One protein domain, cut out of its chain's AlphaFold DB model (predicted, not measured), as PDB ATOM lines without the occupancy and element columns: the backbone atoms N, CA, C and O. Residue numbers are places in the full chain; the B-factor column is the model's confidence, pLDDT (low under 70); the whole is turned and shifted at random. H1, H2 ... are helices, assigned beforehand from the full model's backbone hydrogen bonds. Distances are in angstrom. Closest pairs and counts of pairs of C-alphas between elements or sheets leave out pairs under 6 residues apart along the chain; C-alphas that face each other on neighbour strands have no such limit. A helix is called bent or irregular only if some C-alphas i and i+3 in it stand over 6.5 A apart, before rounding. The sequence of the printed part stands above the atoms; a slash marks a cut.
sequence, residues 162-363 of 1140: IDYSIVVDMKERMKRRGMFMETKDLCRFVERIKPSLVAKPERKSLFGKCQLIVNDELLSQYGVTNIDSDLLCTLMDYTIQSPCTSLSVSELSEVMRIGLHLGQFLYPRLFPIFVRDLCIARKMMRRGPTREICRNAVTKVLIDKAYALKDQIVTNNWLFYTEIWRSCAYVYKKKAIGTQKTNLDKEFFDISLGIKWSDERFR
ATOM      1  N   ILE A 162     -47.610 -20.944  24.511       82.12
ATOM      2  CA  ILE A 162     -47.589 -22.407  24.620       82.12
ATOM      3  C   ILE A 162     -47.875 -22.841  26.058       82.12
ATOM      4  O   ILE A 162     -48.733 -23.694  26.272       82.12
ATOM      5  N   ASP A 163     -47.201 -22.230  27.028       85.94
ATOM      6  CA  ASP A 163     -47.399 -22.536  28.446       85.94
ATOM      7  C   ASP A 163     -48.849 -22.229  28.867       85.94
ATOM      8  O   ASP A 163     -49.500 -23.045  29.515       85.94
ATOM      9  N   TYR A 164     -49.417 -21.113  28.400       83.69
ATOM     10  CA  TYR A 164     -50.826 -20.796  28.625       83.69
ATOM     11  C   TYR A 164     -51.787 -21.773  27.916       83.69
ATOM     12  O   TYR A 164     -52.817 -22.146  28.472       83.69
ATOM     13  N   SER A 165     -51.453 -22.272  26.720       82.00
ATOM     14  CA  SER A 165     -52.253 -23.315  26.056       82.00
ATOM     15  C   SER A 165     -52.297 -24.618  26.874       82.00
ATOM     16  O   SER A 165     -53.312 -25.313  26.860       82.00
ATOM     17  N   ILE A 166     -51.235 -24.910  27.638       85.94
ATOM     18  CA  ILE A 166     -51.176 -26.032  28.584       85.94
ATOM     19  C   ILE A 166     -52.063 -25.747  29.808       85.94
ATOM     20  O   ILE A 166     -52.821 -26.631  30.196       85.94
ATOM     21  N   VAL A 167     -52.060 -24.520  30.355       86.12
ATOM     22  CA  VAL A 167     -53.008 -24.092  31.412       86.12
ATOM     23  C   VAL A 167     -54.462 -24.335  30.990       86.12
ATOM     24  O   VAL A 167     -55.248 -24.871  31.770       86.12
ATOM     25  N   VAL A 168     -54.824 -23.981  29.752       81.19
ATOM     26  CA  VAL A 168     -56.191 -24.166  29.233       81.19
ATOM     27  C   VAL A 168     -56.536 -25.651  29.058       81.19
ATOM     28  O   VAL A 168     -57.579 -26.077  29.550       81.19
ATOM     29  N   ASP A 169     -55.665 -26.465  28.444       83.69
ATOM     30  CA  ASP A 169     -55.904 -27.913  28.275       83.69
ATOM     31  C   ASP A 169     -55.978 -28.642  29.638       83.69
ATOM     32  O   ASP A 169     -56.804 -29.535  29.832       83.69
ATOM     33  N   MET A 170     -55.186 -28.213  30.632       86.75
ATOM     34  CA  MET A 170     -55.311 -28.669  32.025       86.75
ATOM     35  C   MET A 170     -56.672 -28.302  32.616       86.75
ATOM     36  O   MET A 170     -57.388 -29.189  33.082       86.75
ATOM     37  N   LYS A 171     -57.066 -27.023  32.561       85.06
ATOM     38  CA  LYS A 171     -58.341 -26.542  33.113       85.06
ATOM     39  C   LYS A 171     -59.536 -27.271  32.496       85.06
ATOM     40  O   LYS A 171     -60.411 -27.735  33.224       85.06
ATOM     41  N   GLU A 172     -59.556 -27.435  31.172       79.56
ATOM     42  CA  GLU A 172     -60.615 -28.167  30.467       79.56
ATOM     43  C   GLU A 172     -60.706 -29.636  30.902       79.56
ATOM     44  O   GLU A 172     -61.802 -30.138  31.165       79.56
ATOM     45  N   ARG A 173     -59.576 -30.351  30.978       84.50
ATOM     46  CA  ARG A 173     -59.581 -31.784  31.312       84.50
ATOM     47  C   ARG A 173     -59.883 -32.050  32.779       84.50
ATOM     48  O   ARG A 173     -60.570 -33.028  33.069       84.50
ATOM     49  N   MET A 174     -59.434 -31.180  33.680       84.69
ATOM     50  CA  MET A 174     -59.759 -31.269  35.104       84.69
ATOM     51  C   MET A 174     -61.244 -30.948  35.343       84.69
ATOM     52  O   MET A 174     -61.917 -31.743  36.000       84.69
ATOM     53  N   LYS A 175     -61.810 -29.918  34.676       82.12
ATOM     54  CA  LYS A 175     -63.263 -29.624  34.701       82.12
ATOM     55  C   LYS A 175     -64.085 -30.846  34.262       82.12
ATOM     56  O   LYS A 175     -65.041 -31.212  34.939       82.12
ATOM     57  N   ARG A 176     -63.682 -31.542  33.187       82.81
ATOM     58  CA  ARG A 176     -64.345 -32.784  32.714       82.81
ATOM     59  C   ARG A 176     -64.238 -33.969  33.683       82.81
ATOM     60  O   ARG A 176     -65.033 -34.897  33.572       82.81
ATOM     61  N   ARG A 177     -63.281 -33.954  34.615       81.94
ATOM     62  CA  ARG A 177     -63.131 -34.947  35.698       81.94
ATOM     63  C   ARG A 177     -63.814 -34.507  37.002       81.94
ATOM     64  O   ARG A 177     -63.657 -35.175  38.015       81.94
ATOM     65  N   GLY A 178     -64.570 -33.405  36.982       83.00
ATOM     66  CA  GLY A 178     -65.274 -32.861  38.147       83.00
ATOM     67  C   GLY A 178     -64.417 -31.978  39.062       83.00
ATOM     68  O   GLY A 178     -64.915 -31.518  40.084       83.00
ATOM     69  N   MET A 179     -63.157 -31.706  38.708       82.25
ATOM     70  CA  MET A 179     -62.258 -30.857  39.493       82.25
ATOM     71  C   MET A 179     -62.217 -29.439  38.924       82.25
ATOM     72  O   MET A 179     -61.761 -29.214  37.801       82.25
ATOM     73  N   PHE A 180     -62.658 -28.463  39.714       81.88
ATOM     74  CA  PHE A 180     -62.523 -27.054  39.369       81.88
ATOM     75  C   PHE A 180     -61.189 -26.516  39.897       81.88
ATOM     76  O   PHE A 180     -60.994 -26.407  41.103       81.88
ATOM     77  N   MET A 181     -60.275 -26.183  38.985       82.56
ATOM     78  CA  MET A 181     -58.991 -25.558  39.310       82.56
ATOM     79  C   MET A 181     -58.984 -24.108  38.834       82.56
ATOM     80  O   MET A 181     -59.365 -23.817  37.693       82.56
ATOM     81  N   GLU A 182     -58.537 -23.192  39.690       80.06
ATOM     82  CA  GLU A 182     -58.446 -21.783  39.324       80.06
ATOM     83  C   GLU A 182     -57.332 -21.533  38.294       80.06
ATOM     84  O   GLU A 182     -56.229 -22.075  38.392       80.06
ATOM     85  N   THR A 183     -57.594 -20.648  37.321       78.69
ATOM     86  CA  THR A 183     -56.611 -20.288  36.280       78.69
ATOM     87  C   THR A 183     -55.307 -19.767  36.898       78.69
ATOM     88  O   THR A 183     -54.229 -20.091  36.409       78.69
ATOM     89  N   LYS A 184     -55.400 -18.999  37.995       80.94
ATOM     90  CA  LYS A 184     -54.254 -18.390  38.686       80.94
ATOM     91  C   LYS A 184     -53.275 -19.447  39.226       80.94
ATOM     92  O   LYS A 184     -52.065 -19.304  39.076       80.94
ATOM     93  N   ASP A 185     -53.792 -20.541  39.785       82.75
ATOM     94  CA  ASP A 185     -52.975 -21.578  40.420       82.75
ATOM     95  C   ASP A 185     -52.399 -22.532  39.371       82.75
ATOM     96  O   ASP A 185     -51.221 -22.878  39.442       82.75
ATOM     97  N   LEU A 186     -53.168 -22.848  38.321       85.56
ATOM     98  CA  LEU A 186     -52.638 -23.533  37.138       85.56
ATOM     99  C   LEU A 186     -51.533 -22.720  36.445       85.56
ATOM    100  O   LEU A 186     -50.540 -23.300  36.008       85.56
ATOM    101  N   CYS A 187     -51.655 -21.391  36.377       85.94
ATOM    102  CA  CYS A 187     -50.599 -20.546  35.826       85.94
ATOM    103  C   CYS A 187     -49.334 -20.555  36.690       85.94
ATOM    104  O   CYS A 187     -48.258 -20.796  36.148       85.94
ATOM    105  N   ARG A 188     -49.444 -20.404  38.019       83.25
ATOM    106  CA  ARG A 188     -48.304 -20.545  38.950       83.25
ATOM    107  C   ARG A 188     -47.636 -21.920  38.842       83.25
ATOM    108  O   ARG A 188     -46.410 -22.017  38.852       83.25
ATOM    109  N   PHE A 189     -48.433 -22.977  38.707       86.75
ATOM    110  CA  PHE A 189     -47.962 -24.349  38.537       86.75
ATOM    111  C   PHE A 189     -47.165 -24.534  37.234       86.75
ATOM    112  O   PHE A 189     -46.026 -25.003  37.264       86.75
ATOM    113  N   VAL A 190     -47.716 -24.098  36.094       87.62
ATOM    114  CA  VAL A 190     -47.009 -24.115  34.803       87.62
ATOM    115  C   VAL A 190     -45.779 -23.199  34.829       87.62
ATOM    116  O   VAL A 190     -44.737 -23.556  34.270       87.62
ATOM    117  N   GLU A 191     -45.839 -22.062  35.528       85.88
ATOM    118  CA  GLU A 191     -44.722 -21.124  35.642       85.88
ATOM    119  C   GLU A 191     -43.496 -21.757  36.319       85.88
ATOM    120  O   GLU A 191     -42.365 -21.465  35.943       85.88
ATOM    121  N   ARG A 192     -43.663 -22.676  37.271       83.25
ATOM    122  CA  ARG A 192     -42.503 -23.332  37.903       83.25
ATOM    123  C   ARG A 192     -41.759 -24.289  36.975       83.25
ATOM    124  O   ARG A 192     -40.595 -24.595  37.217       83.25
ATOM    125  N   ILE A 193     -42.421 -24.753  35.917       83.19
ATOM    126  CA  ILE A 193     -41.912 -25.802  35.027       83.19
ATOM    127  C   ILE A 193     -41.467 -25.220  33.672       83.19
ATOM    128  O   ILE A 193     -40.520 -25.734  33.075       83.19
ATOM    129  N   LYS A 194     -42.118 -24.140  33.212       84.94
ATOM    130  CA  LYS A 194     -41.915 -23.427  31.929       84.94
ATOM    131  C   LYS A 194     -41.621 -24.363  30.739       84.94
ATOM    132  O   LYS A 194     -40.529 -24.277  30.164       84.94
ATOM    133  N   PRO A 195     -42.564 -25.245  30.336       81.50
ATOM    134  CA  PRO A 195     -42.371 -26.192  29.232       81.50
ATOM    135  C   PRO A 195     -41.789 -25.588  27.945       81.50
ATOM    136  O   PRO A 195     -40.976 -26.228  27.274       81.50
ATOM    137  N   SER A 196     -42.159 -24.350  27.606       80.25
ATOM    138  CA  SER A 196     -41.669 -23.644  26.417       80.25
ATOM    139  C   SER A 196     -40.187 -23.254  26.445       80.25
ATOM    140  O   SER A 196     -39.591 -23.063  25.382       80.25
ATOM    141  N   LEU A 197     -39.575 -23.150  27.631       79.44
ATOM    142  CA  LEU A 197     -38.185 -22.715  27.802       79.44
ATOM    143  C   LEU A 197     -37.181 -23.875  27.774       79.44
ATOM    144  O   LEU A 197     -35.969 -23.649  27.807       79.44
ATOM    145  N   VAL A 198     -37.659 -25.118  27.669       75.75
ATOM    146  CA  VAL A 198     -36.811 -26.308  27.561       75.75
ATOM    147  C   VAL A 198     -36.086 -26.313  26.211       75.75
ATOM    148  O   VAL A 198     -36.636 -26.681  25.174       75.75
ATOM    149  N   ALA A 199     -34.818 -25.893  26.224       57.19
ATOM    150  CA  ALA A 199     -34.023 -25.641  25.019       57.19
ATOM    151  C   ALA A 199     -33.813 -26.873  24.111       57.19
ATOM    152  O   ALA A 199     -33.571 -26.713  22.910       57.19
ATOM    153  N   LYS A 200     -33.907 -28.083  24.673       72.31
ATOM    154  CA  LYS A 200     -33.947 -29.366  23.962       72.31
ATOM    155  C   LYS A 200     -35.022 -30.249  24.610       72.31
ATOM    156  O   LYS A 200     -34.855 -30.567  25.785       72.31
ATOM    157  N   PRO A 201     -36.094 -30.653  23.903       68.69
ATOM    158  CA  PRO A 201     -37.088 -31.577  24.447       68.69
ATOM    159  C   PRO A 201     -36.489 -32.971  24.672       68.69
ATOM    160  O   PRO A 201     -36.498 -33.826  23.787       68.69
ATOM    161  N   GLU A 202     -35.960 -33.195  25.870       73.81
ATOM    162  CA  GLU A 202     -35.569 -34.510  26.368       73.81
ATOM    163  C   GLU A 202     -36.814 -35.243  26.882       73.81
ATOM    164  O   GLU A 202     -37.615 -34.679  27.635       73.81
ATOM    165  N   ARG A 203     -37.009 -36.497  26.458       74.00
ATOM    166  CA  ARG A 203     -38.218 -37.266  26.797       74.00
ATOM    167  C   ARG A 203     -38.330 -37.472  28.308       74.00
ATOM    168  O   ARG A 203     -37.357 -37.888  28.928       74.00
ATOM    169  N   LYS A 204     -39.521 -37.241  28.873       72.38
ATOM    170  CA  LYS A 204     -39.823 -37.332  30.320       72.38
ATOM    171  C   LYS A 204     -39.078 -36.321  31.216       72.38
ATOM    172  O   LYS A 204     -39.205 -36.395  32.439       72.38
ATOM    173  N   SER A 205     -38.320 -35.373  30.652       75.06
ATOM    174  CA  SER A 205     -37.516 -34.411  31.432       75.06
ATOM    175  C   SER A 205     -38.349 -33.378  32.199       75.06
ATOM    176  O   SER A 205     -37.883 -32.833  33.204       75.06
ATOM    177  N   LEU A 206     -39.582 -33.116  31.752       83.06
ATOM    178  CA  LEU A 206     -40.535 -32.248  32.443       83.06
ATOM    179  C   LEU A 206     -41.434 -33.048  33.385       83.06
ATOM    180  O   LEU A 206     -41.792 -32.543  34.445       83.06
ATOM    181  N   PHE A 207     -41.751 -34.298  33.039       85.88
ATOM    182  CA  PHE A 207     -42.649 -35.157  33.810       85.88
ATOM    183  C   PHE A 207     -42.182 -35.353  35.260       85.88
ATOM    184  O   PHE A 207     -42.950 -35.108  36.186       85.88
ATOM    185  N   GLY A 208     -40.907 -35.701  35.475       81.38
ATOM    186  CA  GLY A 208     -40.364 -35.890  36.829       81.38
ATOM    187  C   GLY A 208     -40.329 -34.600  37.660       81.38
ATOM    188  O   GLY A 208     -40.650 -34.616  38.844       81.38
ATOM    189  N   LYS A 209     -40.010 -33.457  37.034       83.25
ATOM    190  CA  LYS A 209     -40.075 -32.136  37.693       83.25
ATOM    191  C   LYS A 209     -41.507 -31.763  38.062       83.25
ATOM    192  O   LYS A 209     -41.742 -31.193  39.121       83.25
ATOM    193  N   CYS A 210     -42.449 -32.098  37.187       88.31
ATOM    194  CA  CYS A 210     -43.862 -31.881  37.411       88.31
ATOM    195  C   CYS A 210     -44.387 -32.701  38.589       88.31
ATOM    196  O   CYS A 210     -45.008 -32.118  39.470       88.31
ATOM    197  N   GLN A 211     -44.096 -34.006  38.651       85.62
ATOM    198  CA  GLN A 211     -44.592 -34.868  39.730       85.62
ATOM    199  C   GLN A 211     -44.162 -34.362  41.115       85.62
ATOM    200  O   GLN A 211     -44.985 -34.348  42.023       85.62
ATOM    201  N   LEU A 212     -42.926 -33.869  41.270       82.31
ATOM    202  CA  LEU A 212     -42.477 -33.236  42.519       82.31
ATOM    203  C   LEU A 212     -43.370 -32.041  42.908       82.31
ATOM    204  O   LEU A 212     -43.901 -31.997  44.010       82.31
ATOM    205  N   ILE A 213     -43.610 -31.112  41.976       81.44
ATOM    206  CA  ILE A 213     -44.382 -29.886  42.239       81.44
ATOM    207  C   ILE A 213     -45.878 -30.179  42.455       81.44
ATOM    208  O   ILE A 213     -46.502 -29.566  43.321       81.44
ATOM    209  N   VAL A 214     -46.470 -31.120  41.705       81.56
ATOM    210  CA  VAL A 214     -47.863 -31.550  41.931       81.56
ATOM    211  C   VAL A 214     -48.014 -32.138  43.331       81.56
ATOM    212  O   VAL A 214     -48.982 -31.809  44.021       81.56
ATOM    213  N   ASN A 215     -47.060 -32.979  43.740       72.81
ATOM    214  CA  ASN A 215     -47.098 -33.664  45.024       72.81
ATOM    215  C   ASN A 215     -46.992 -32.696  46.208       72.81
ATOM    216  O   ASN A 215     -47.713 -32.866  47.190       72.81
ATOM    217  N   ASP A 216     -46.162 -31.659  46.086       70.25
ATOM    218  CA  ASP A 216     -45.975 -30.656  47.135       70.25
ATOM    219  C   ASP A 216     -47.169 -29.679  47.251       70.25
ATOM    220  O   ASP A 216     -47.548 -29.292  48.359       70.25
ATOM    221  N   GLU A 217     -47.787 -29.272  46.131       71.94
ATOM    222  CA  GLU A 217     -48.720 -28.125  46.119       71.94
ATOM    223  C   GLU A 217     -50.163 -28.432  45.704       71.94
ATOM    224  O   GLU A 217     -51.096 -27.865  46.271       71.94
ATOM    225  N   LEU A 218     -50.379 -29.301  44.713       70.69
ATOM    226  CA  LEU A 218     -51.714 -29.506  44.135       70.69
ATOM    227  C   LEU A 218     -52.472 -30.671  44.781       70.69
ATOM    228  O   LEU A 218     -53.696 -30.586  44.908       70.69
ATOM    229  N   LEU A 219     -51.774 -31.714  45.258       67.38
ATOM    230  CA  LEU A 219     -52.395 -32.763  46.082       67.38
ATOM    231  C   LEU A 219     -53.048 -32.163  47.340       67.38
ATOM    232  O   LEU A 219     -54.179 -32.507  47.677       67.38
ATOM    233  N   SER A 220     -52.346 -31.244  48.014       66.31
ATOM    234  CA  SER A 220     -52.759 -30.674  49.303       66.31
ATOM    235  C   SER A 220     -53.874 -29.629  49.193       66.31
ATOM    236  O   SER A 220     -54.702 -29.537  50.097       66.31
ATOM    237  N   GLN A 221     -53.928 -28.863  48.097       74.62
ATOM    238  CA  GLN A 221     -54.924 -27.799  47.902       74.62
ATOM    239  C   GLN A 221     -56.199 -28.262  47.187       74.62
ATOM    240  O   GLN A 221     -57.285 -27.790  47.515       74.62
ATOM    241  N   TYR A 222     -56.076 -29.167  46.210       75.12
ATOM    242  CA  TYR A 222     -57.167 -29.522  45.294       75.12
ATOM    243  C   TYR A 222     -57.605 -30.995  45.382       75.12
ATOM    244  O   TYR A 222     -58.505 -31.399  44.650       75.12
ATOM    245  N   GLY A 223     -56.996 -31.809  46.255       74.19
ATOM    246  CA  GLY A 223     -57.360 -33.226  46.418       74.19
ATOM    247  C   GLY A 223     -57.076 -34.087  45.180       74.19
ATOM    248  O   GLY A 223     -57.710 -35.123  44.986       74.19
ATOM    249  N   VAL A 224     -56.145 -33.636  44.334       78.25
ATOM    250  CA  VAL A 224     -55.685 -34.306  43.108       78.25
ATOM    251  C   VAL A 224     -55.255 -35.742  43.447       78.25
ATOM    252  O   VAL A 224     -54.555 -35.954  44.432       78.25
ATOM    253  N   THR A 225     -55.654 -36.749  42.664       81.81
ATOM    254  CA  THR A 225     -55.163 -38.130  42.862       81.81
ATOM    255  C   THR A 225     -53.852 -38.369  42.107       81.81
ATOM    256  O   THR A 225     -53.501 -37.613  41.204       81.81
ATOM    257  N   ASN A 226     -53.148 -39.475  42.376       79.88
ATOM    258  CA  ASN A 226     -51.965 -39.861  41.587       79.88
ATOM    259  C   ASN A 226     -52.269 -39.979  40.076       79.88
ATOM    260  O   ASN A 226     -51.434 -39.626  39.250       79.88
ATOM    261  N   ILE A 227     -53.485 -40.404  39.708       82.94
ATOM    262  CA  ILE A 227     -53.933 -40.499  38.306       82.94
ATOM    263  C   ILE A 227     -54.096 -39.100  37.690       82.94
ATOM    264  O   ILE A 227     -53.806 -38.890  36.513       82.94
ATOM    265  N   ASP A 228     -54.552 -38.134  38.484       83.25
ATOM    266  CA  ASP A 228     -54.705 -36.743  38.061       83.25
ATOM    267  C   ASP A 228     -53.351 -36.022  37.992       83.25
ATOM    268  O   ASP A 228     -53.126 -35.232  37.077       83.25
ATOM    269  N   SER A 229     -52.419 -36.357  38.891       84.31
ATOM    270  CA  SER A 229     -51.016 -35.927  38.850       84.31
ATOM    271  C   SER A 229     -50.331 -36.398  37.567       84.31
ATOM    272  O   SER A 229     -49.810 -35.579  36.808       84.31
ATOM    273  N   ASP A 230     -50.439 -37.686  37.234       86.06
ATOM    274  CA  ASP A 230     -49.903 -38.229  35.984       86.06
ATOM    275  C   ASP A 230     -50.562 -37.601  34.745       86.06
ATOM    276  O   ASP A 230     -49.881 -37.350  33.744       86.06
ATOM    277  N   LEU A 231     -51.862 -37.281  34.801       87.38
ATOM    278  CA  LEU A 231     -52.548 -36.555  33.732       87.38
ATOM    279  C   LEU A 231     -51.979 -35.140  33.568       87.38
ATOM    280  O   LEU A 231     -51.562 -34.789  32.464       87.38
ATOM    281  N   LEU A 232     -51.920 -34.346  34.641       88.06
ATOM    282  CA  LEU A 232     -51.346 -32.996  34.629       88.06
ATOM    283  C   LEU A 232     -49.900 -33.025  34.118       88.06
ATOM    284  O   LEU A 232     -49.542 -32.258  33.226       88.06
ATOM    285  N   CYS A 233     -49.082 -33.961  34.589       90.00
ATOM    286  CA  CYS A 233     -47.691 -34.062  34.166       90.00
ATOM    287  C   CYS A 233     -47.514 -34.577  32.735       90.00
ATOM    288  O   CYS A 233     -46.575 -34.155  32.063       90.00
ATOM    289  N   THR A 234     -48.446 -35.376  32.211       87.81
ATOM    290  CA  THR A 234     -48.496 -35.729  30.779       87.81
ATOM    291  C   THR A 234     -48.896 -34.539  29.904       87.81
ATOM    292  O   THR A 234     -48.454 -34.431  28.760       87.81
ATOM    293  N   LEU A 235     -49.718 -33.620  30.417       86.44
ATOM    294  CA  LEU A 235     -50.057 -32.376  29.718       86.44
ATOM    295  C   LEU A 235     -48.884 -31.389  29.736       86.44
ATOM    296  O   LEU A 235     -48.581 -30.791  28.705       86.44
ATOM    297  N   MET A 236     -48.199 -31.278  30.877       87.25
ATOM    298  CA  MET A 236     -47.013 -30.440  31.068       87.25
ATOM    299  C   MET A 236     -45.828 -30.904  30.209       87.25
ATOM    300  O   MET A 236     -45.190 -30.105  29.523       87.25
ATOM    301  N   ASP A 237     -45.542 -32.209  30.213       88.56
ATOM    302  CA  ASP A 237     -44.502 -32.813  29.385       88.56
ATOM    303  C   ASP A 237     -45.052 -33.174  28.000       88.56
ATOM    304  O   ASP A 237     -45.385 -34.319  27.682       88.56
ATOM    305  N   TYR A 238     -45.110 -32.166  27.129       82.75
ATOM    306  CA  TYR A 238     -45.546 -32.338  25.746       82.75
ATOM    307  C   TYR A 238     -44.750 -33.403  24.972       82.75
ATOM    308  O   TYR A 238     -45.258 -33.914  23.977       82.75
ATOM    309  N   THR A 239     -43.545 -33.797  25.409       84.62
ATOM    310  CA  THR A 239     -42.745 -34.830  24.726       84.62
ATOM    311  C   THR A 239     -43.348 -36.232  24.849       84.62
ATOM    312  O   THR A 239     -43.060 -37.090  24.010       84.62
ATOM    313  N   ILE A 240     -44.204 -36.466  25.854       85.88
ATOM    314  CA  ILE A 240     -44.861 -37.758  26.100       85.88
ATOM    315  C   ILE A 240     -46.356 -37.789  25.750       85.88
ATOM    316  O   ILE A 240     -46.988 -38.841  25.847       85.88
ATOM    317  N   GLN A 241     -46.926 -36.687  25.257       85.69
ATOM    318  CA  GLN A 241     -48.272 -36.713  24.681       85.69
ATOM    319  C   GLN A 241     -48.292 -37.599  23.421       85.69
ATOM    320  O   GLN A 241     -47.434 -37.459  22.556       85.69
ATOM    321  N   SER A 242     -49.289 -38.477  23.262       85.38
ATOM    322  CA  SER A 242     -49.399 -39.426  22.124       85.38
ATOM    323  C   SER A 242     -49.205 -38.817  20.704       85.38
ATOM    324  O   SER A 242     -48.553 -39.430  19.845       85.38
ATOM    325  N   PRO A 243     -49.668 -37.584  20.411       85.31
ATOM    326  CA  PRO A 243     -49.364 -36.925  19.140       85.31
ATOM    327  C   PRO A 243     -47.899 -36.499  18.978       85.31
ATOM    328  O   PRO A 243     -47.449 -36.297  17.859       85.31
ATOM    329  N   CYS A 244     -47.145 -36.368  20.061       87.62
ATOM    330  CA  CYS A 244     -45.783 -35.849  20.084       87.62
ATOM    331  C   CYS A 244     -44.727 -36.950  20.328       87.62
ATOM    332  O   CYS A 244     -43.613 -36.836  19.827       87.62
ATOM    333  N   THR A 245     -45.069 -38.054  21.008       87.75
ATOM    334  CA  THR A 245     -44.142 -39.159  21.360       87.75
ATOM    335  C   THR A 245     -43.374 -39.752  20.185       87.75
ATOM    336  O   THR A 245     -42.224 -40.153  20.349       87.75
ATOM    337  N   SER A 246     -43.993 -39.839  19.006       84.75
ATOM    338  CA  SER A 246     -43.364 -40.408  17.807       84.75
ATOM    339  C   SER A 246     -42.555 -39.393  16.994       84.75
ATOM    340  O   SER A 246     -42.045 -39.756  15.940       84.75
ATOM    341  N   LEU A 247     -42.484 -38.131  17.425       87.62
ATOM    342  CA  LEU A 247     -41.655 -37.108  16.791       87.62
ATOM    343  C   LEU A 247     -40.225 -37.180  17.343       87.62
ATOM    344  O   LEU A 247     -39.990 -37.536  18.504       87.62
ATOM    345  N   SER A 248     -39.257 -36.835  16.499       86.81
ATOM    346  CA  SER A 248     -37.862 -36.670  16.913       86.81
ATOM    347  C   SER A 248     -37.638 -35.332  17.640       86.81
ATOM    348  O   SER A 248     -38.457 -34.416  17.574       86.81
ATOM    349  N   VAL A 249     -36.507 -35.189  18.343       83.38
ATOM    350  CA  VAL A 249     -36.181 -33.977  19.133       83.38
ATOM    351  C   VAL A 249     -36.141 -32.709  18.264       83.38
ATOM    352  O   VAL A 249     -36.545 -31.633  18.709       83.38
ATOM    353  N   SER A 250     -35.700 -32.819  17.005       83.31
ATOM    354  CA  SER A 250     -35.713 -31.708  16.045       83.31
ATOM    355  C   SER A 250     -37.138 -31.311  15.652       83.31
ATOM    356  O   SER A 250     -37.449 -30.124  15.622       83.31
ATOM    357  N   GLU A 251     -38.021 -32.281  15.429       86.31
ATOM    358  CA  GLU A 251     -39.426 -32.068  15.061       86.31
ATOM    359  C   GLU A 251     -40.258 -31.520  16.220       86.31
ATOM    360  O   GLU A 251     -41.095 -30.643  16.019       86.31
ATOM    361  N   LEU A 252     -39.977 -31.956  17.450       86.00
ATOM    362  CA  LEU A 252     -40.522 -31.339  18.659       86.00
ATOM    363  C   LEU A 252     -40.050 -29.880  18.791       86.00
ATOM    364  O   LEU A 252     -40.850 -29.000  19.103       86.00
ATOM    365  N   SER A 253     -38.786 -29.578  18.463       84.75
ATOM    366  CA  SER A 253     -38.303 -28.188  18.400       84.75
ATOM    367  C   SER A 253     -38.991 -27.375  17.291       84.75
ATOM    368  O   SER A 253     -39.233 -26.184  17.479       84.75
ATOM    369  N   GLU A 254     -39.337 -27.983  16.150       85.00
ATOM    370  CA  GLU A 254     -40.136 -27.343  15.089       85.00
ATOM    371  C   GLU A 254     -41.555 -27.023  15.574       85.00
ATOM    372  O   GLU A 254     -41.980 -25.875  15.453       85.00
ATOM    373  N   VAL A 255     -42.246 -27.988  16.191       86.12
ATOM    374  CA  VAL A 255     -43.580 -27.806  16.795       86.12
ATOM    375  C   VAL A 255     -43.595 -26.624  17.767       86.12
ATOM    376  O   VAL A 255     -44.432 -25.729  17.638       86.12
ATOM    377  N   MET A 256     -42.631 -26.569  18.689       85.19
ATOM    378  CA  MET A 256     -42.552 -25.491  19.679       85.19
ATOM    379  C   MET A 256     -42.246 -24.131  19.037       85.19
ATOM    380  O   MET A 256     -42.790 -23.115  19.460       85.19
ATOM    381  N   ARG A 257     -41.438 -24.076  17.968       84.19
ATOM    382  CA  ARG A 257     -41.205 -22.823  17.219       84.19
ATOM    383  C   ARG A 257     -42.453 -22.350  16.479       84.19
ATOM    384  O   ARG A 257     -42.716 -21.150  16.480       84.19
ATOM    385  N   ILE A 258     -43.216 -23.266  15.874       83.81
ATOM    386  CA  ILE A 258     -44.490 -22.944  15.215       83.81
ATOM    387  C   ILE A 258     -45.469 -22.381  16.254       83.81
ATOM    388  O   ILE A 258     -46.031 -21.312  16.032       83.81
ATOM    389  N   GLY A 259     -45.623 -23.039  17.409       82.25
ATOM    390  CA  GLY A 259     -46.537 -22.596  18.468       82.25
ATOM    391  C   GLY A 259     -46.147 -21.264  19.113       82.25
ATOM    392  O   GLY A 259     -47.011 -20.414  19.320       82.25
ATOM    393  N   LEU A 260     -44.851 -21.038  19.367       81.12
ATOM    394  CA  LEU A 260     -44.357 -19.767  19.904       81.12
ATOM    395  C   LEU A 260     -44.585 -18.608  18.928       81.12
ATOM    396  O   LEU A 260     -44.939 -17.520  19.370       81.12
ATOM    397  N   HIS A 261     -44.410 -18.832  17.621       80.06
ATOM    398  CA  HIS A 261     -44.625 -17.801  16.604       80.06
ATOM    399  C   HIS A 261     -46.118 -17.547  16.337       80.06
ATOM    400  O   HIS A 261     -46.537 -16.394  16.309       80.06
ATOM    401  N   LEU A 262     -46.951 -18.594  16.235       76.19
ATOM    402  CA  LEU A 262     -48.416 -18.453  16.172       76.19
ATOM    403  C   LEU A 262     -48.944 -17.642  17.363       76.19
ATOM    404  O   LEU A 262     -49.740 -16.721  17.190       76.19
ATOM    405  N   GLY A 263     -48.430 -17.935  18.559       71.50
ATOM    406  CA  GLY A 263     -48.766 -17.246  19.800       71.50
ATOM    407  C   GLY A 263     -48.382 -15.764  19.870       71.50
ATOM    408  O   GLY A 263     -48.737 -15.104  20.847       71.50
ATOM    409  N   GLN A 264     -47.682 -15.204  18.877       68.69
ATOM    410  CA  GLN A 264     -47.408 -13.760  18.801       68.69
ATOM    411  C   GLN A 264     -48.581 -12.964  18.210       68.69
ATOM    412  O   GLN A 264     -48.719 -11.781  18.517       68.69
ATOM    413  N   PHE A 265     -49.452 -13.597  17.421       64.81
ATOM    414  CA  PHE A 265     -50.583 -12.936  16.764       64.81
ATOM    415  C   PHE A 265     -51.859 -12.997  17.613       64.81
ATOM    416  O   PHE A 265     -52.030 -13.891  18.438       64.81
ATOM    417  N   LEU A 266     -52.786 -12.057  17.397       57.03
ATOM    418  CA  LEU A 266     -54.044 -12.001  18.152       57.03
ATOM    419  C   LEU A 266     -55.008 -13.138  17.765       57.03
ATOM    420  O   LEU A 266     -55.570 -13.787  18.641       57.03
ATOM    421  N   TYR A 267     -55.159 -13.439  16.469       60.56
ATOM    422  CA  TYR A 267     -56.106 -14.463  15.997       60.56
ATOM    423  C   TYR A 267     -55.828 -15.878  16.552       60.56
ATOM    424  O   TYR A 267     -56.765 -16.495  17.057       60.56
ATOM    425  N   PRO A 268     -54.580 -16.397  16.571       57.72
ATOM    426  CA  PRO A 268     -54.278 -17.700  17.170       57.72
ATOM    427  C   PRO A 268     -54.372 -17.736  18.701       57.72
ATOM    428  O   PRO A 268     -54.281 -18.820  19.261       57.72
ATOM    429  N   ARG A 269     -54.556 -16.590  19.377       64.81
ATOM    430  CA  ARG A 269     -54.899 -16.533  20.813       64.81
ATOM    431  C   ARG A 269     -56.408 -16.622  21.052       64.81
ATOM    432  O   ARG A 269     -56.854 -17.103  22.095       64.81
ATOM    433  N   LEU A 270     -57.200 -16.168  20.078       61.66
ATOM    434  CA  LEU A 270     -58.658 -16.279  20.101       61.66
ATOM    435  C   LEU A 270     -59.134 -17.707  19.792       61.66
ATOM    436  O   LEU A 270     -60.180 -18.099  20.302       61.66
ATOM    437  N   PHE A 271     -58.351 -18.506  19.063       63.72
ATOM    438  CA  PHE A 271     -58.631 -19.923  18.805       63.72
ATOM    439  C   PHE A 271     -57.749 -20.834  19.685       63.72
ATOM    440  O   PHE A 271     -56.537 -20.631  19.716       63.72
ATOM    441  N   PRO A 272     -58.284 -21.847  20.394       64.12
ATOM    442  CA  PRO A 272     -57.476 -22.690  21.276       64.12
ATOM    443  C   PRO A 272     -56.611 -23.669  20.462       64.12
ATOM    444  O   PRO A 272     -57.060 -24.760  20.114       64.12
ATOM    445  N   ILE A 273     -55.371 -23.294  20.141       71.75
ATOM    446  CA  ILE A 273     -54.386 -24.178  19.488       71.75
ATOM    447  C   ILE A 273     -53.467 -24.780  20.555       71.75
ATOM    448  O   ILE A 273     -52.669 -24.059  21.152       71.75
ATOM    449  N   PHE A 274     -53.550 -26.094  20.780       83.31
ATOM    450  CA  PHE A 274     -52.721 -26.790  21.771       83.31
ATOM    451  C   PHE A 274     -51.447 -27.376  21.144       83.31
ATOM    452  O   PHE A 274     -51.393 -27.649  19.942       83.31
ATOM    453  N   VAL A 275     -50.423 -27.664  21.959       83.94
ATOM    454  CA  VAL A 275     -49.170 -28.302  21.489       83.94
ATOM    455  C   VAL A 275     -49.441 -29.634  20.781       83.94
ATOM    456  O   VAL A 275     -48.861 -29.909  19.729       83.94
ATOM    457  N   ARG A 276     -50.399 -30.419  21.294       86.19
ATOM    458  CA  ARG A 276     -50.909 -31.640  20.651       86.19
ATOM    459  C   ARG A 276     -51.334 -31.396  19.200       86.19
ATOM    460  O   ARG A 276     -51.002 -32.207  18.341       86.19
ATOM    461  N   ASP A 277     -52.053 -30.311  18.928       86.12
ATOM    462  CA  ASP A 277     -52.621 -30.018  17.606       86.12
ATOM    463  C   ASP A 277     -51.496 -29.721  16.603       86.12
ATOM    464  O   ASP A 277     -51.489 -30.215  15.475       86.12
ATOM    465  N   LEU A 278     -50.462 -29.010  17.060       87.81
ATOM    466  CA  LEU A 278     -49.250 -28.744  16.287       87.81
ATOM    467  C   LEU A 278     -48.413 -30.010  16.048       87.81
ATOM    468  O   LEU A 278     -47.863 -30.179  14.960       87.81
ATOM    469  N   CYS A 279     -48.356 -30.937  17.010       89.12
ATOM    470  CA  CYS A 279     -47.747 -32.250  16.802       89.12
ATOM    471  C   CYS A 279     -48.521 -33.095  15.770       89.12
ATOM    472  O   CYS A 279     -47.894 -33.733  14.921       89.12
ATOM    473  N   ILE A 280     -49.865 -33.072  15.781       88.56
ATOM    474  CA  ILE A 280     -50.698 -33.719  14.746       88.56
ATOM    475  C   ILE A 280     -50.375 -33.118  13.376       88.56
ATOM    476  O   ILE A 280     -50.037 -33.862  12.453       88.56
ATOM    477  N   ALA A 281     -50.393 -31.786  13.263       85.69
ATOM    478  CA  ALA A 281     -50.026 -31.096  12.033       85.69
ATOM    479  C   ALA A 281     -48.620 -31.512  11.573       85.69
ATOM    480  O   ALA A 281     -48.428 -31.836  10.404       85.69
ATOM    481  N   ARG A 282     -47.638 -31.618  12.482       87.25
ATOM    482  CA  ARG A 282     -46.277 -32.045  12.128       87.25
ATOM    483  C   ARG A 282     -46.179 -33.505  11.667       87.25
ATOM    484  O   ARG A 282     -45.358 -33.772  10.786       87.25
ATOM    485  N   LYS A 283     -47.023 -34.422  12.166       85.94
ATOM    486  CA  LYS A 283     -47.145 -35.794  11.621       85.94
ATOM    487  C   LYS A 283     -47.807 -35.837  10.239       85.94
ATOM    488  O   LYS A 283     -47.543 -36.772   9.486       85.94
ATOM    489  N   MET A 284     -48.656 -34.867   9.889       80.94
ATOM    490  CA  MET A 284     -49.257 -34.785   8.549       80.94
ATOM    491  C   MET A 284     -48.234 -34.380   7.468       80.94
ATOM    492  O   MET A 284     -48.413 -34.731   6.306       80.94
ATOM    493  N   MET A 285     -47.117 -33.732   7.831       81.81
ATOM    494  CA  MET A 285     -46.066 -33.257   6.907       81.81
ATOM    495  C   MET A 285     -45.123 -34.372   6.379       81.81
ATOM    496  O   MET A 285     -43.926 -34.150   6.212       81.81
ATOM    497  N   ARG A 286     -45.642 -35.589   6.144       63.31
ATOM    498  CA  ARG A 286     -44.915 -36.885   6.068       63.31
ATOM    499  C   ARG A 286     -43.700 -37.011   5.119       63.31
ATOM    500  O   ARG A 286     -43.001 -38.013   5.225       63.31
ATOM    501  N   ARG A 287     -43.448 -36.085   4.184       54.22
ATOM    502  CA  ARG A 287     -42.420 -36.212   3.119       54.22
ATOM    503  C   ARG A 287     -41.510 -34.981   2.977       54.22
ATOM    504  O   ARG A 287     -41.199 -34.548   1.875       54.22
ATOM    505  N   GLY A 288     -41.073 -34.427   4.105       56.62
ATOM    506  CA  GLY A 288     -40.209 -33.244   4.143       56.62
ATOM    507  C   GLY A 288     -41.026 -31.950   4.282       56.62
ATOM    508  O   GLY A 288     -41.983 -31.742   3.536       56.62
ATOM    509  N   PRO A 289     -40.710 -31.078   5.254       59.59
ATOM    510  CA  PRO A 289     -41.586 -29.961   5.578       59.59
ATOM    511  C   PRO A 289     -41.311 -28.737   4.692       59.59
ATOM    512  O   PRO A 289     -40.422 -27.932   4.977       59.59
ATOM    513  N   THR A 290     -42.112 -28.569   3.637       66.31
ATOM    514  CA  THR A 290     -42.239 -27.283   2.929       66.31
ATOM    515  C   THR A 290     -43.219 -26.349   3.653       66.31
ATOM    516  O   THR A 290     -44.003 -26.769   4.514       66.31
ATOM    517  N   ARG A 291     -43.198 -25.058   3.297       65.50
ATOM    518  CA  ARG A 291     -44.103 -24.030   3.844       65.50
ATOM    519  C   ARG A 291     -45.571 -24.369   3.562       65.50
ATOM    520  O   ARG A 291     -46.416 -24.209   4.439       65.50
ATOM    521  N   GLU A 292     -45.853 -24.858   2.361       63.19
ATOM    522  CA  GLU A 292     -47.177 -25.202   1.836       63.19
ATOM    523  C   GLU A 292     -47.745 -26.411   2.576       63.19
ATOM    524  O   GLU A 292     -48.874 -26.366   3.064       63.19
ATOM    525  N   ILE A 293     -46.928 -27.458   2.735       72.94
ATOM    526  CA  ILE A 293     -47.279 -28.661   3.496       72.94
ATOM    527  C   ILE A 293     -47.537 -28.293   4.964       72.94
ATOM    528  O   ILE A 293     -48.521 -28.756   5.542       72.94
ATOM    529  N   CYS A 294     -46.728 -27.403   5.554       76.81
ATOM    530  CA  CYS A 294     -46.983 -26.895   6.900       76.81
ATOM    531  C   CYS A 294     -48.305 -26.127   7.004       76.81
ATOM    532  O   CYS A 294     -49.100 -26.437   7.892       76.81
ATOM    533  N   ARG A 295     -48.562 -25.161   6.101       74.19
ATOM    534  CA  ARG A 295     -49.815 -24.385   6.093       74.19
ATOM    535  C   ARG A 295     -50.993 -25.341   6.028       74.19
ATOM    536  O   ARG A 295     -51.852 -25.290   6.896       74.19
ATOM    537  N   ASN A 296     -51.010 -26.217   5.026       70.50
ATOM    538  CA  ASN A 296     -52.133 -27.110   4.769       70.50
ATOM    539  C   ASN A 296     -52.380 -28.050   5.960       70.50
ATOM    540  O   ASN A 296     -53.528 -28.239   6.346       70.50
ATOM    541  N   ALA A 297     -51.326 -28.573   6.594       75.44
ATOM    542  CA  ALA A 297     -51.448 -29.417   7.781       75.44
ATOM    543  C   ALA A 297     -51.992 -28.666   9.011       75.44
ATOM    544  O   ALA A 297     -52.899 -29.162   9.675       75.44
ATOM    545  N   VAL A 298     -51.472 -27.471   9.319       77.19
ATOM    546  CA  VAL A 298     -51.946 -26.668  10.463       77.19
ATOM    547  C   VAL A 298     -53.376 -26.176  10.219       77.19
ATOM    548  O   VAL A 298     -54.230 -26.340  11.084       77.19
ATOM    549  N   THR A 299     -53.663 -25.659   9.020       70.50
ATOM    550  CA  THR A 299     -55.014 -25.287   8.575       70.50
ATOM    551  C   THR A 299     -55.988 -26.454   8.705       70.50
ATOM    552  O   THR A 299     -57.056 -26.271   9.282       70.50
ATOM    553  N   LYS A 300     -55.622 -27.656   8.238       75.00
ATOM    554  CA  LYS A 300     -56.490 -28.837   8.313       75.00
ATOM    555  C   LYS A 300     -56.836 -29.205   9.753       75.00
ATOM    556  O   LYS A 300     -58.011 -29.319  10.063       75.00
ATOM    557  N   VAL A 301     -55.851 -29.288  10.651       75.06
ATOM    558  CA  VAL A 301     -56.108 -29.589  12.074       75.06
ATOM    559  C   VAL A 301     -57.053 -28.566  12.718       75.06
ATOM    560  O   VAL A 301     -57.866 -28.926  13.568       75.06
ATOM    561  N   LEU A 302     -56.984 -27.298  12.310       69.31
ATOM    562  CA  LEU A 302     -57.847 -26.236  12.834       69.31
ATOM    563  C   LEU A 302     -59.262 -26.282  12.246       69.31
ATOM    564  O   LEU A 302     -60.219 -26.046  12.979       69.31
ATOM    565  N   ILE A 303     -59.399 -26.638  10.968       64.81
ATOM    566  CA  ILE A 303     -60.688 -26.898  10.312       64.81
ATOM    567  C   ILE A 303     -61.362 -28.133  10.931       64.81
ATOM    568  O   ILE A 303     -62.511 -28.044  11.355       64.81
ATOM    569  N   ASP A 304     -60.637 -29.244  11.087       70.06
ATOM    570  CA  ASP A 304     -61.125 -30.472  11.731       70.06
ATOM    571  C   ASP A 304     -61.611 -30.181  13.171       70.06
ATOM    572  O   ASP A 304     -62.657 -30.672  13.604       70.06
ATOM    573  N   LYS A 305     -60.888 -29.322  13.910       68.69
ATOM    574  CA  LYS A 305     -61.263 -28.878  15.263       68.69
ATOM    575  C   LYS A 305     -62.475 -27.938  15.271       68.69
ATOM    576  O   LYS A 305     -63.306 -28.052  16.166       68.69
ATOM    577  N   ALA A 306     -62.607 -27.049  14.286       61.62
ATOM    578  CA  ALA A 306     -63.776 -26.183  14.127       61.62
ATOM    579  C   ALA A 306     -65.046 -26.991  13.806       61.62
ATOM    580  O   ALA A 306     -66.080 -26.788  14.439       61.62
ATOM    581  N   TYR A 307     -64.949 -27.973  12.903       62.50
ATOM    582  CA  TYR A 307     -66.049 -28.890  12.600       62.50
ATOM    583  C   TYR A 307     -66.447 -29.749  13.807       62.50
ATOM    584  O   TYR A 307     -67.638 -29.943  14.048       62.50
ATOM    585  N   ALA A 308     -65.487 -30.201  14.621       64.00
ATOM    586  CA  ALA A 308     -65.779 -30.898  15.877       64.00
ATOM    587  C   ALA A 308     -66.541 -30.022  16.899       64.00
ATOM    588  O   ALA A 308     -67.276 -30.557  17.729       64.00
ATOM    589  N   LEU A 309     -66.403 -28.693  16.812       57.75
ATOM    590  CA  LEU A 309     -67.151 -27.697  17.592       57.75
ATOM    591  C   LEU A 309     -68.453 -27.226  16.904       57.75
ATOM    592  O   LEU A 309     -69.125 -26.347  17.427       57.75
ATOM    593  N   LYS A 310     -68.841 -27.841  15.775       53.22
ATOM    594  CA  LYS A 310     -70.118 -27.655  15.051       53.22
ATOM    595  C   LYS A 310     -70.408 -26.263  14.451       53.22
ATOM    596  O   LYS A 310     -71.563 -26.004  14.127       53.22
ATOM    597  N   ASP A 311     -69.403 -25.417  14.195       50.25
ATOM    598  CA  ASP A 311     -69.618 -24.063  13.636       50.25
ATOM    599  C   ASP A 311     -68.850 -23.757  12.332       50.25
ATOM    600  O   ASP A 311     -67.658 -24.030  12.193       50.25
ATOM    601  N   GLN A 312     -69.525 -23.088  11.387       48.41
ATOM    602  CA  GLN A 312     -69.012 -22.748  10.043       48.41
ATOM    603  C   GLN A 312     -68.099 -21.499   9.988       48.41
ATOM    604  O   GLN A 312     -67.680 -21.077   8.914       48.41
ATOM    605  N   ILE A 313     -67.784 -20.862  11.120       47.34
ATOM    606  CA  ILE A 313     -67.220 -19.493  11.146       47.34
ATOM    607  C   ILE A 313     -65.740 -19.418  10.708       47.34
ATOM    608  O   ILE A 313     -65.235 -18.344  10.371       47.34
ATOM    609  N   VAL A 314     -65.026 -20.545  10.660       49.16
ATOM    610  CA  VAL A 314     -63.578 -20.567  10.373       49.16
ATOM    611  C   VAL A 314     -63.254 -20.566   8.873       49.16
ATOM    612  O   VAL A 314     -62.217 -20.034   8.481       49.16
ATOM    613  N   THR A 315     -64.137 -21.089   8.019       44.31
ATOM    614  CA  THR A 315     -63.822 -21.410   6.613       44.31
ATOM    615  C   THR A 315     -63.604 -20.191   5.707       44.31
ATOM    616  O   THR A 315     -62.797 -20.261   4.787       44.31
ATOM    617  N   ASN A 316     -64.241 -19.049   5.984       47.41
ATOM    618  CA  ASN A 316     -64.183 -17.866   5.109       47.41
ATOM    619  C   ASN A 316     -63.100 -16.825   5.490       47.41
ATOM    620  O   ASN A 316     -62.977 -15.791   4.831       47.41
ATOM    621  N   ASN A 317     -62.316 -17.054   6.552       52.84
ATOM    622  CA  ASN A 317     -61.468 -16.023   7.170       52.84
ATOM    623  C   ASN A 317     -59.984 -16.081   6.743       52.84
ATOM    624  O   ASN A 317     -59.110 -16.556   7.473       52.84
ATOM    625  N   TRP A 318     -59.684 -15.487   5.580       53.47
ATOM    626  CA  TRP A 318     -58.341 -15.358   4.978       53.47
ATOM    627  C   TRP A 318     -57.219 -14.891   5.923       53.47
ATOM    628  O   TRP A 318     -56.068 -15.318   5.792       53.47
ATOM    629  N   LEU A 319     -57.527 -14.020   6.886       54.91
ATOM    630  CA  LEU A 319     -56.546 -13.452   7.819       54.91
ATOM    631  C   LEU A 319     -55.945 -14.513   8.749       54.91
ATOM    632  O   LEU A 319     -54.735 -14.526   8.971       54.91
ATOM    633  N   PHE A 320     -56.757 -15.456   9.232       61.09
ATOM    634  CA  PHE A 320     -56.284 -16.537  10.098       61.09
ATOM    635  C   PHE A 320     -55.330 -17.475   9.345       61.09
ATOM    636  O   PHE A 320     -54.236 -17.781   9.826       61.09
ATOM    637  N   TYR A 321     -55.687 -17.836   8.109       64.38
ATOM    638  CA  TYR A 321     -54.823 -18.613   7.215       64.38
ATOM    639  C   TYR A 321     -53.531 -17.873   6.843       64.38
ATOM    640  O   TYR A 321     -52.485 -18.509   6.691       64.38
ATOM    641  N   THR A 322     -53.566 -16.539   6.773       63.03
ATOM    642  CA  THR A 322     -52.377 -15.706   6.545       63.03
ATOM    643  C   THR A 322     -51.398 -15.776   7.722       63.03
ATOM    644  O   THR A 322     -50.201 -15.951   7.490       63.03
ATOM    645  N   GLU A 323     -51.859 -15.725   8.979       67.38
ATOM    646  CA  GLU A 323     -50.960 -15.842  10.146       67.38
ATOM    647  C   GLU A 323     -50.433 -17.275  10.366       67.38
ATOM    648  O   GLU A 323     -49.274 -17.462  10.761       67.38
ATOM    649  N   ILE A 324     -51.231 -18.300  10.031       69.50
ATOM    650  CA  ILE A 324     -50.769 -19.699   9.967       69.50
ATOM    651  C   ILE A 324     -49.642 -19.835   8.944       69.50
ATOM    652  O   ILE A 324     -48.561 -20.341   9.255       69.50
ATOM    653  N   TRP A 325     -49.867 -19.337   7.727       68.75
ATOM    654  CA  TRP A 325     -48.889 -19.408   6.653       68.75
ATOM    655  C   TRP A 325     -47.626 -18.598   6.961       68.75
ATOM    656  O   TRP A 325     -46.530 -19.105   6.739       68.75
ATOM    657  N   ARG A 326     -47.740 -17.400   7.556       66.31
ATOM    658  CA  ARG A 326     -46.589 -16.616   8.045       66.31
ATOM    659  C   ARG A 326     -45.776 -17.377   9.088       66.31
ATOM    660  O   ARG A 326     -44.551 -17.328   9.048       66.31
ATOM    661  N   SER A 327     -46.430 -18.114   9.983       74.31
ATOM    662  CA  SER A 327     -45.749 -18.906  11.015       74.31
ATOM    663  C   SER A 327     -45.041 -20.134  10.440       74.31
ATOM    664  O   SER A 327     -43.881 -20.391  10.764       74.31
ATOM    665  N   CYS A 328     -45.677 -20.833   9.498       74.88
ATOM    666  CA  CYS A 328     -45.029 -21.875   8.702       74.88
ATOM    667  C   CYS A 328     -43.848 -21.329   7.881       74.88
ATOM    668  O   CYS A 328     -42.771 -21.928   7.868       74.88
ATOM    669  N   ALA A 329     -44.013 -20.168   7.242       67.06
ATOM    670  CA  ALA A 329     -42.958 -19.494   6.497       67.06
ATOM    671  C   ALA A 329     -41.782 -19.133   7.412       67.06
ATOM    672  O   ALA A 329     -40.647 -19.447   7.076       67.06
ATOM    673  N   TYR A 330     -42.026 -18.554   8.590       74.44
ATOM    674  CA  TYR A 330     -40.977 -18.197   9.547       74.44
ATOM    675  C   TYR A 330     -40.113 -19.402   9.957       74.44
ATOM    676  O   TYR A 330     -38.882 -19.312   9.974       74.44
ATOM    677  N   VAL A 331     -40.744 -20.542  10.256       73.44
ATOM    678  CA  VAL A 331     -40.031 -21.749  10.702       73.44
ATOM    679  C   VAL A 331     -39.262 -22.413   9.558       73.44
ATOM    680  O   VAL A 331     -38.101 -22.781   9.752       73.44
ATOM    681  N   TYR A 332     -39.850 -22.514   8.361       69.50
ATOM    682  CA  TYR A 332     -39.256 -23.267   7.248       69.50
ATOM    683  C   TYR A 332     -38.438 -22.427   6.248       69.50
ATOM    684  O   TYR A 332     -37.571 -22.982   5.574       69.50
ATOM    685  N   LYS A 333     -38.553 -21.089   6.240       63.75
ATOM    686  CA  LYS A 333     -37.671 -20.176   5.470       63.75
ATOM    687  C   LYS A 333     -36.191 -20.350   5.823       63.75
ATOM    688  O   LYS A 333     -35.334 -20.127   4.976       63.75
ATOM    689  N   LYS A 334     -35.874 -20.805   7.042       54.41
ATOM    690  CA  LYS A 334     -34.498 -21.128   7.467       54.41
ATOM    691  C   LYS A 334     -33.898 -22.375   6.797       54.41
ATOM    692  O   LYS A 334     -32.713 -22.617   6.990       54.41
ATOM    693  N   LYS A 335     -34.683 -23.149   6.037       55.53
ATOM    694  CA  LYS A 335     -34.219 -24.317   5.266       55.53
ATOM    695  C   LYS A 335     -34.218 -24.096   3.745       55.53
ATOM    696  O   LYS A 335     -33.708 -24.946   3.027       55.53
ATOM    697  N   ALA A 336     -34.769 -22.982   3.252       50.66
ATOM    698  CA  ALA A 336     -34.782 -22.651   1.825       50.66
ATOM    699  C   ALA A 336     -33.478 -21.946   1.406       50.66
ATOM    700  O   ALA A 336     -33.027 -21.014   2.077       50.66
ATOM    701  N   ILE A 337     -32.891 -22.372   0.284       46.41
ATOM    702  CA  ILE A 337     -31.578 -21.920  -0.207       46.41
ATOM    703  C   ILE A 337     -31.730 -21.331  -1.622       46.41
ATOM    704  O   ILE A 337     -32.616 -21.725  -2.378       46.41
ATOM    705  N   GLY A 338     -30.872 -20.374  -1.988       58.22
ATOM    706  CA  GLY A 338     -30.763 -19.864  -3.359       58.22
ATOM    707  C   GLY A 338     -32.027 -19.174  -3.886       58.22
ATOM    708  O   GLY A 338     -32.717 -18.464  -3.153       58.22
ATOM    709  N   THR A 339     -32.330 -19.389  -5.168       46.97
ATOM    710  CA  THR A 339     -33.457 -18.773  -5.896       46.97
ATOM    711  C   THR A 339     -34.822 -19.068  -5.278       46.97
ATOM    712  O   THR A 339     -35.700 -18.206  -5.333       46.97
ATOM    713  N   GLN A 340     -34.998 -20.218  -4.612       45.91
ATOM    714  CA  GLN A 340     -36.213 -20.494  -3.838       45.91
ATOM    715  C   GLN A 340     -36.448 -19.407  -2.786       45.91
ATOM    716  O   GLN A 340     -37.546 -18.873  -2.710       45.91
ATOM    717  N   LYS A 341     -35.426 -19.008  -2.017       47.50
ATOM    718  CA  LYS A 341     -35.564 -17.978  -0.975       47.50
ATOM    719  C   LYS A 341     -35.998 -16.625  -1.553       47.50
ATOM    720  O   LYS A 341     -36.876 -15.983  -0.983       47.50
ATOM    721  N   THR A 342     -35.433 -16.216  -2.688       50.00
ATOM    722  CA  THR A 342     -35.763 -14.942  -3.351       50.00
ATOM    723  C   THR A 342     -37.184 -14.940  -3.918       50.00
ATOM    724  O   THR A 342     -37.918 -13.968  -3.742       50.00
ATOM    725  N   ASN A 343     -37.605 -16.050  -4.531       51.81
ATOM    726  CA  ASN A 343     -38.981 -16.223  -4.997       51.81
ATOM    727  C   ASN A 343     -39.960 -16.220  -3.815       51.81
ATOM    728  O   ASN A 343     -40.943 -15.487  -3.849       51.81
ATOM    729  N   LEU A 344     -39.652 -16.949  -2.735       49.19
ATOM    730  CA  LEU A 344     -40.454 -16.983  -1.507       49.19
ATOM    731  C   LEU A 344     -40.614 -15.591  -0.870       49.19
ATOM    732  O   LEU A 344     -41.678 -15.315  -0.319       49.19
ATOM    733  N   ASP A 345     -39.605 -14.718  -0.961       46.38
ATOM    734  CA  ASP A 345     -39.659 -13.343  -0.439       46.38
ATOM    735  C   ASP A 345     -40.504 -12.399  -1.307       46.38
ATOM    736  O   ASP A 345     -41.224 -11.557  -0.769       46.38
ATOM    737  N   LYS A 346     -40.510 -12.592  -2.631       52.41
ATOM    738  CA  LYS A 346     -41.437 -11.895  -3.535       52.41
ATOM    739  C   LYS A 346     -42.881 -12.364  -3.320       52.41
ATOM    740  O   LYS A 346     -43.773 -11.545  -3.123       52.41
ATOM    741  N   GLU A 347     -43.098 -13.676  -3.238       51.69
ATOM    742  CA  GLU A 347     -44.409 -14.246  -2.910       51.69
ATOM    743  C   GLU A 347     -44.932 -13.794  -1.545       51.69
ATOM    744  O   GLU A 347     -46.134 -13.621  -1.384       51.69
ATOM    745  N   PHE A 348     -44.052 -13.599  -0.558       46.94
ATOM    746  CA  PHE A 348     -44.423 -13.108   0.771       46.94
ATOM    747  C   PHE A 348     -45.070 -11.724   0.713       46.94
ATOM    748  O   PHE A 348     -46.056 -11.487   1.412       46.94
ATOM    749  N   PHE A 349     -44.572 -10.846  -0.159       46.41
ATOM    750  CA  PHE A 349     -45.184  -9.548  -0.419       46.41
ATOM    751  C   PHE A 349     -46.566  -9.713  -1.073       46.41
ATOM    752  O   PHE A 349     -47.564  -9.270  -0.503       46.41
ATOM    753  N   ASP A 350     -46.650 -10.451  -2.183       45.12
ATOM    754  CA  ASP A 350     -47.894 -10.642  -2.949       45.12
ATOM    755  C   ASP A 350     -49.012 -11.324  -2.128       45.12
ATOM    756  O   ASP A 350     -50.185 -10.959  -2.220       45.12
ATOM    757  N   ILE A 351     -48.655 -12.294  -1.282       44.47
ATOM    758  CA  ILE A 351     -49.574 -13.016  -0.385       44.47
ATOM    759  C   ILE A 351     -50.016 -12.129   0.784       44.47
ATOM    760  O   ILE A 351     -51.180 -12.183   1.184       44.47
ATOM    761  N   SER A 352     -49.130 -11.270   1.304       41.78
ATOM    762  CA  SER A 352     -49.479 -10.308   2.360       41.78
ATOM    763  C   SER A 352     -50.424  -9.190   1.899       41.78
ATOM    764  O   SER A 352     -51.096  -8.590   2.735       41.78
ATOM    765  N   LEU A 353     -50.496  -8.941   0.587       41.59
ATOM    766  CA  LEU A 353     -51.357  -7.936  -0.044       41.59
ATOM    767  C   LEU A 353     -52.681  -8.496  -0.592       41.59
ATOM    768  O   LEU A 353     -53.460  -7.745  -1.169       41.59
ATOM    769  N   GLY A 354     -52.946  -9.799  -0.451       40.22
ATOM    770  CA  GLY A 354     -54.145 -10.433  -1.013       40.22
ATOM    771  C   GLY A 354     -53.997 -10.922  -2.464       40.22
ATOM    772  O   GLY A 354     -54.802 -11.730  -2.917       40.22
ATOM    773  N   ILE A 355     -52.957 -10.479  -3.178       44.28
ATOM    774  CA  ILE A 355     -52.824 -10.567  -4.644       44.28
ATOM    775  C   ILE A 355     -52.763 -12.016  -5.140       44.28
ATOM    776  O   ILE A 355     -53.371 -12.343  -6.153       44.28
ATOM    777  N   LYS A 356     -52.052 -12.897  -4.427       46.53
ATOM    778  CA  LYS A 356     -51.862 -14.303  -4.830       46.53
ATOM    779  C   LYS A 356     -53.013 -15.247  -4.468       46.53
ATOM    780  O   LYS A 356     -52.990 -16.400  -4.879       46.53
ATOM    781  N   TRP A 357     -54.004 -14.791  -3.704       43.66
ATOM    782  CA  TRP A 357     -55.086 -15.649  -3.206       43.66
ATOM    783  C   TRP A 357     -56.290 -15.757  -4.157       43.66
ATOM    784  O   TRP A 357     -57.198 -16.548  -3.912       43.66
ATOM    785  N   SER A 358     -56.298 -14.995  -5.254       42.78
ATOM    786  CA  SER A 358     -57.221 -15.192  -6.381       42.78
ATOM    787  C   SER A 358     -56.838 -16.393  -7.260       42.78
ATOM    788  O   SER A 358     -57.717 -17.027  -7.843       42.78
ATOM    789  N   ASP A 359     -55.549 -16.736  -7.326       43.62
ATOM    790  CA  ASP A 359     -55.011 -17.844  -8.123       43.62
ATOM    791  C   ASP A 359     -55.402 -19.200  -7.506       43.62
ATOM    792  O   ASP A 359     -55.138 -19.490  -6.335       43.62
ATOM    793  N   GLU A 360     -56.068 -20.023  -8.317       45.34
ATOM    794  CA  GLU A 360     -56.669 -21.312  -7.954       45.34
ATOM    795  C   GLU A 360     -55.659 -22.268  -7.306       45.34
ATOM    796  O   GLU A 360     -55.959 -22.926  -6.308       45.34
ATOM    797  N   ARG A 361     -54.408 -22.237  -7.780       46.34
ATOM    798  CA  ARG A 361     -53.318 -23.123  -7.342       46.34
ATOM    799  C   ARG A 361     -52.921 -22.920  -5.878       46.34
ATOM    800  O   ARG A 361     -52.294 -23.793  -5.281       46.34
ATOM    801  N   PHE A 362     -53.275 -21.782  -5.277       44.00
ATOM    802  CA  PHE A 362     -52.927 -21.460  -3.890       44.00
ATOM    803  C   PHE A 362     -54.054 -21.757  -2.887       44.00
ATOM    804  O   PHE A 362     -53.776 -21.736  -1.677       44.00
ATOM    805  N   ARG A 363     -55.272 -22.081  -3.362       50.12
ATOM    806  CA  ARG A 363     -56.481 -22.304  -2.539       50.12
ATOM    807  C   ARG A 363     -56.473 -23.637  -1.778       50.12
ATOM    808  O   ARG A 363     -56.929 -23.678  -0.641       50.12
TER     809      ARG A 363
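AT A GLANCE: This is residues 162 to 363 of the 1140 residues of an uncharacterized protein of Cryptosporidium andersoni (UniProt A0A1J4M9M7). Two groups of helices follow each other along an elongated body: H1 to H4 pack in a ring of four at one end, and H6, H8, H9 and H10 make a second ring beside it. The short H5 packs on H8, the short H7 on H10, and H11 lies beyond H10 at the other end of the body. The printed part has 202 residues, with eleven named helices, H1 to H11 in order, and no named strand; the class is all helix. It is compact, with a radius of gyration of the C-alphas of 18.6 A, and spans 58 by 36 by 25 A.

IN THESE COORDINATES: Find C-alpha 162 at (-47.589, -22.407, 24.620); from there H1 runs 21.3 A to residue 176. Next come H2, residues 183 to 193, H3, 207 to 222, H4, 226 to 236, and H5, 242 to 245. H6, residues 249 to 262, is 20.0 A long; H7, 267 to 270, and H8, 275 to 284, follow. H9, residues 291 to 308, and H10, 318 to 335, are each 25.7 A long. H11, residues 339 to 352, ends at C-alpha 352, (-49.479, -10.308, 2.360). H3 has a kink of 47 degrees near residue 214 and is only just irregular, C-alphas 216 and 219 being 6.8 A apart.

HOW THE PARTS SIT: Begin at H1, which touches H2 at a steep tilt of 52 degrees, opposite ways; their closest C-alphas, Val 167 and Leu 186, are 5.8 A apart. H2 and H3 form a helical hairpin, closest at the C-alphas of Ile 193 and Cys 210, 6.8 A. H3 touches H4 at Phe 207 and Cys 233, their closest C-alphas, 5.2 A apart. With residues 166 to 170 alone H1 touches H4, closest at the C-alphas of Met 170 and Leu 232, 6.4 A. H1 and H6 only just touch, with 3 pairs of C-alphas within 8 A, the closest Ile 162 and Gly 259, 6.2 A. H8 touches H6, closest at the C-alphas of Val 255 and Leu 278, 5.8 A, and H5, at those of Cys 244 and Cys 279, 5.3 A. With residues 294 to 301 alone H9 touches H8; the closest C-alphas, Ala 281 and Ala 297, are 4.8 A apart. H9 and H10 form a helical hairpin at a steep tilt of 39 degrees, closest at the C-alphas of Arg 295 and Trp 325, 5.1 A. H10 touches H6, with residues 323 to 331 alone, closest at the C-alphas of His 261 and Ser 327, 5.8 A, and H7, closest at those of Tyr 267 and Phe 320, 6.3 A. H10 and H11, also a helical hairpin, only just touch, with 3 pairs of C-alphas within 8 A, the closest Lys 333 and Lys 341, 7.1 A. Every O i to N i+4 pair is within hydrogen-bond range in H1, H4, H6, H8, H9 and H11, but 6 of 7 are in H2, 9 of 12 in H3 and 12 of 14 in H10; H5 and H7 are too short for such a pair.

THE WHOLE: The C-alphas farthest apart, Ser 220 and Thr 339, are 59.7 A apart. The printed part has no cut, and the link from H2 to H3, 13 residues, is long. The mean pLDDT of the printed part is 71.8; look for values under 70 at residues 305 to 326 and 332 to 363, among others.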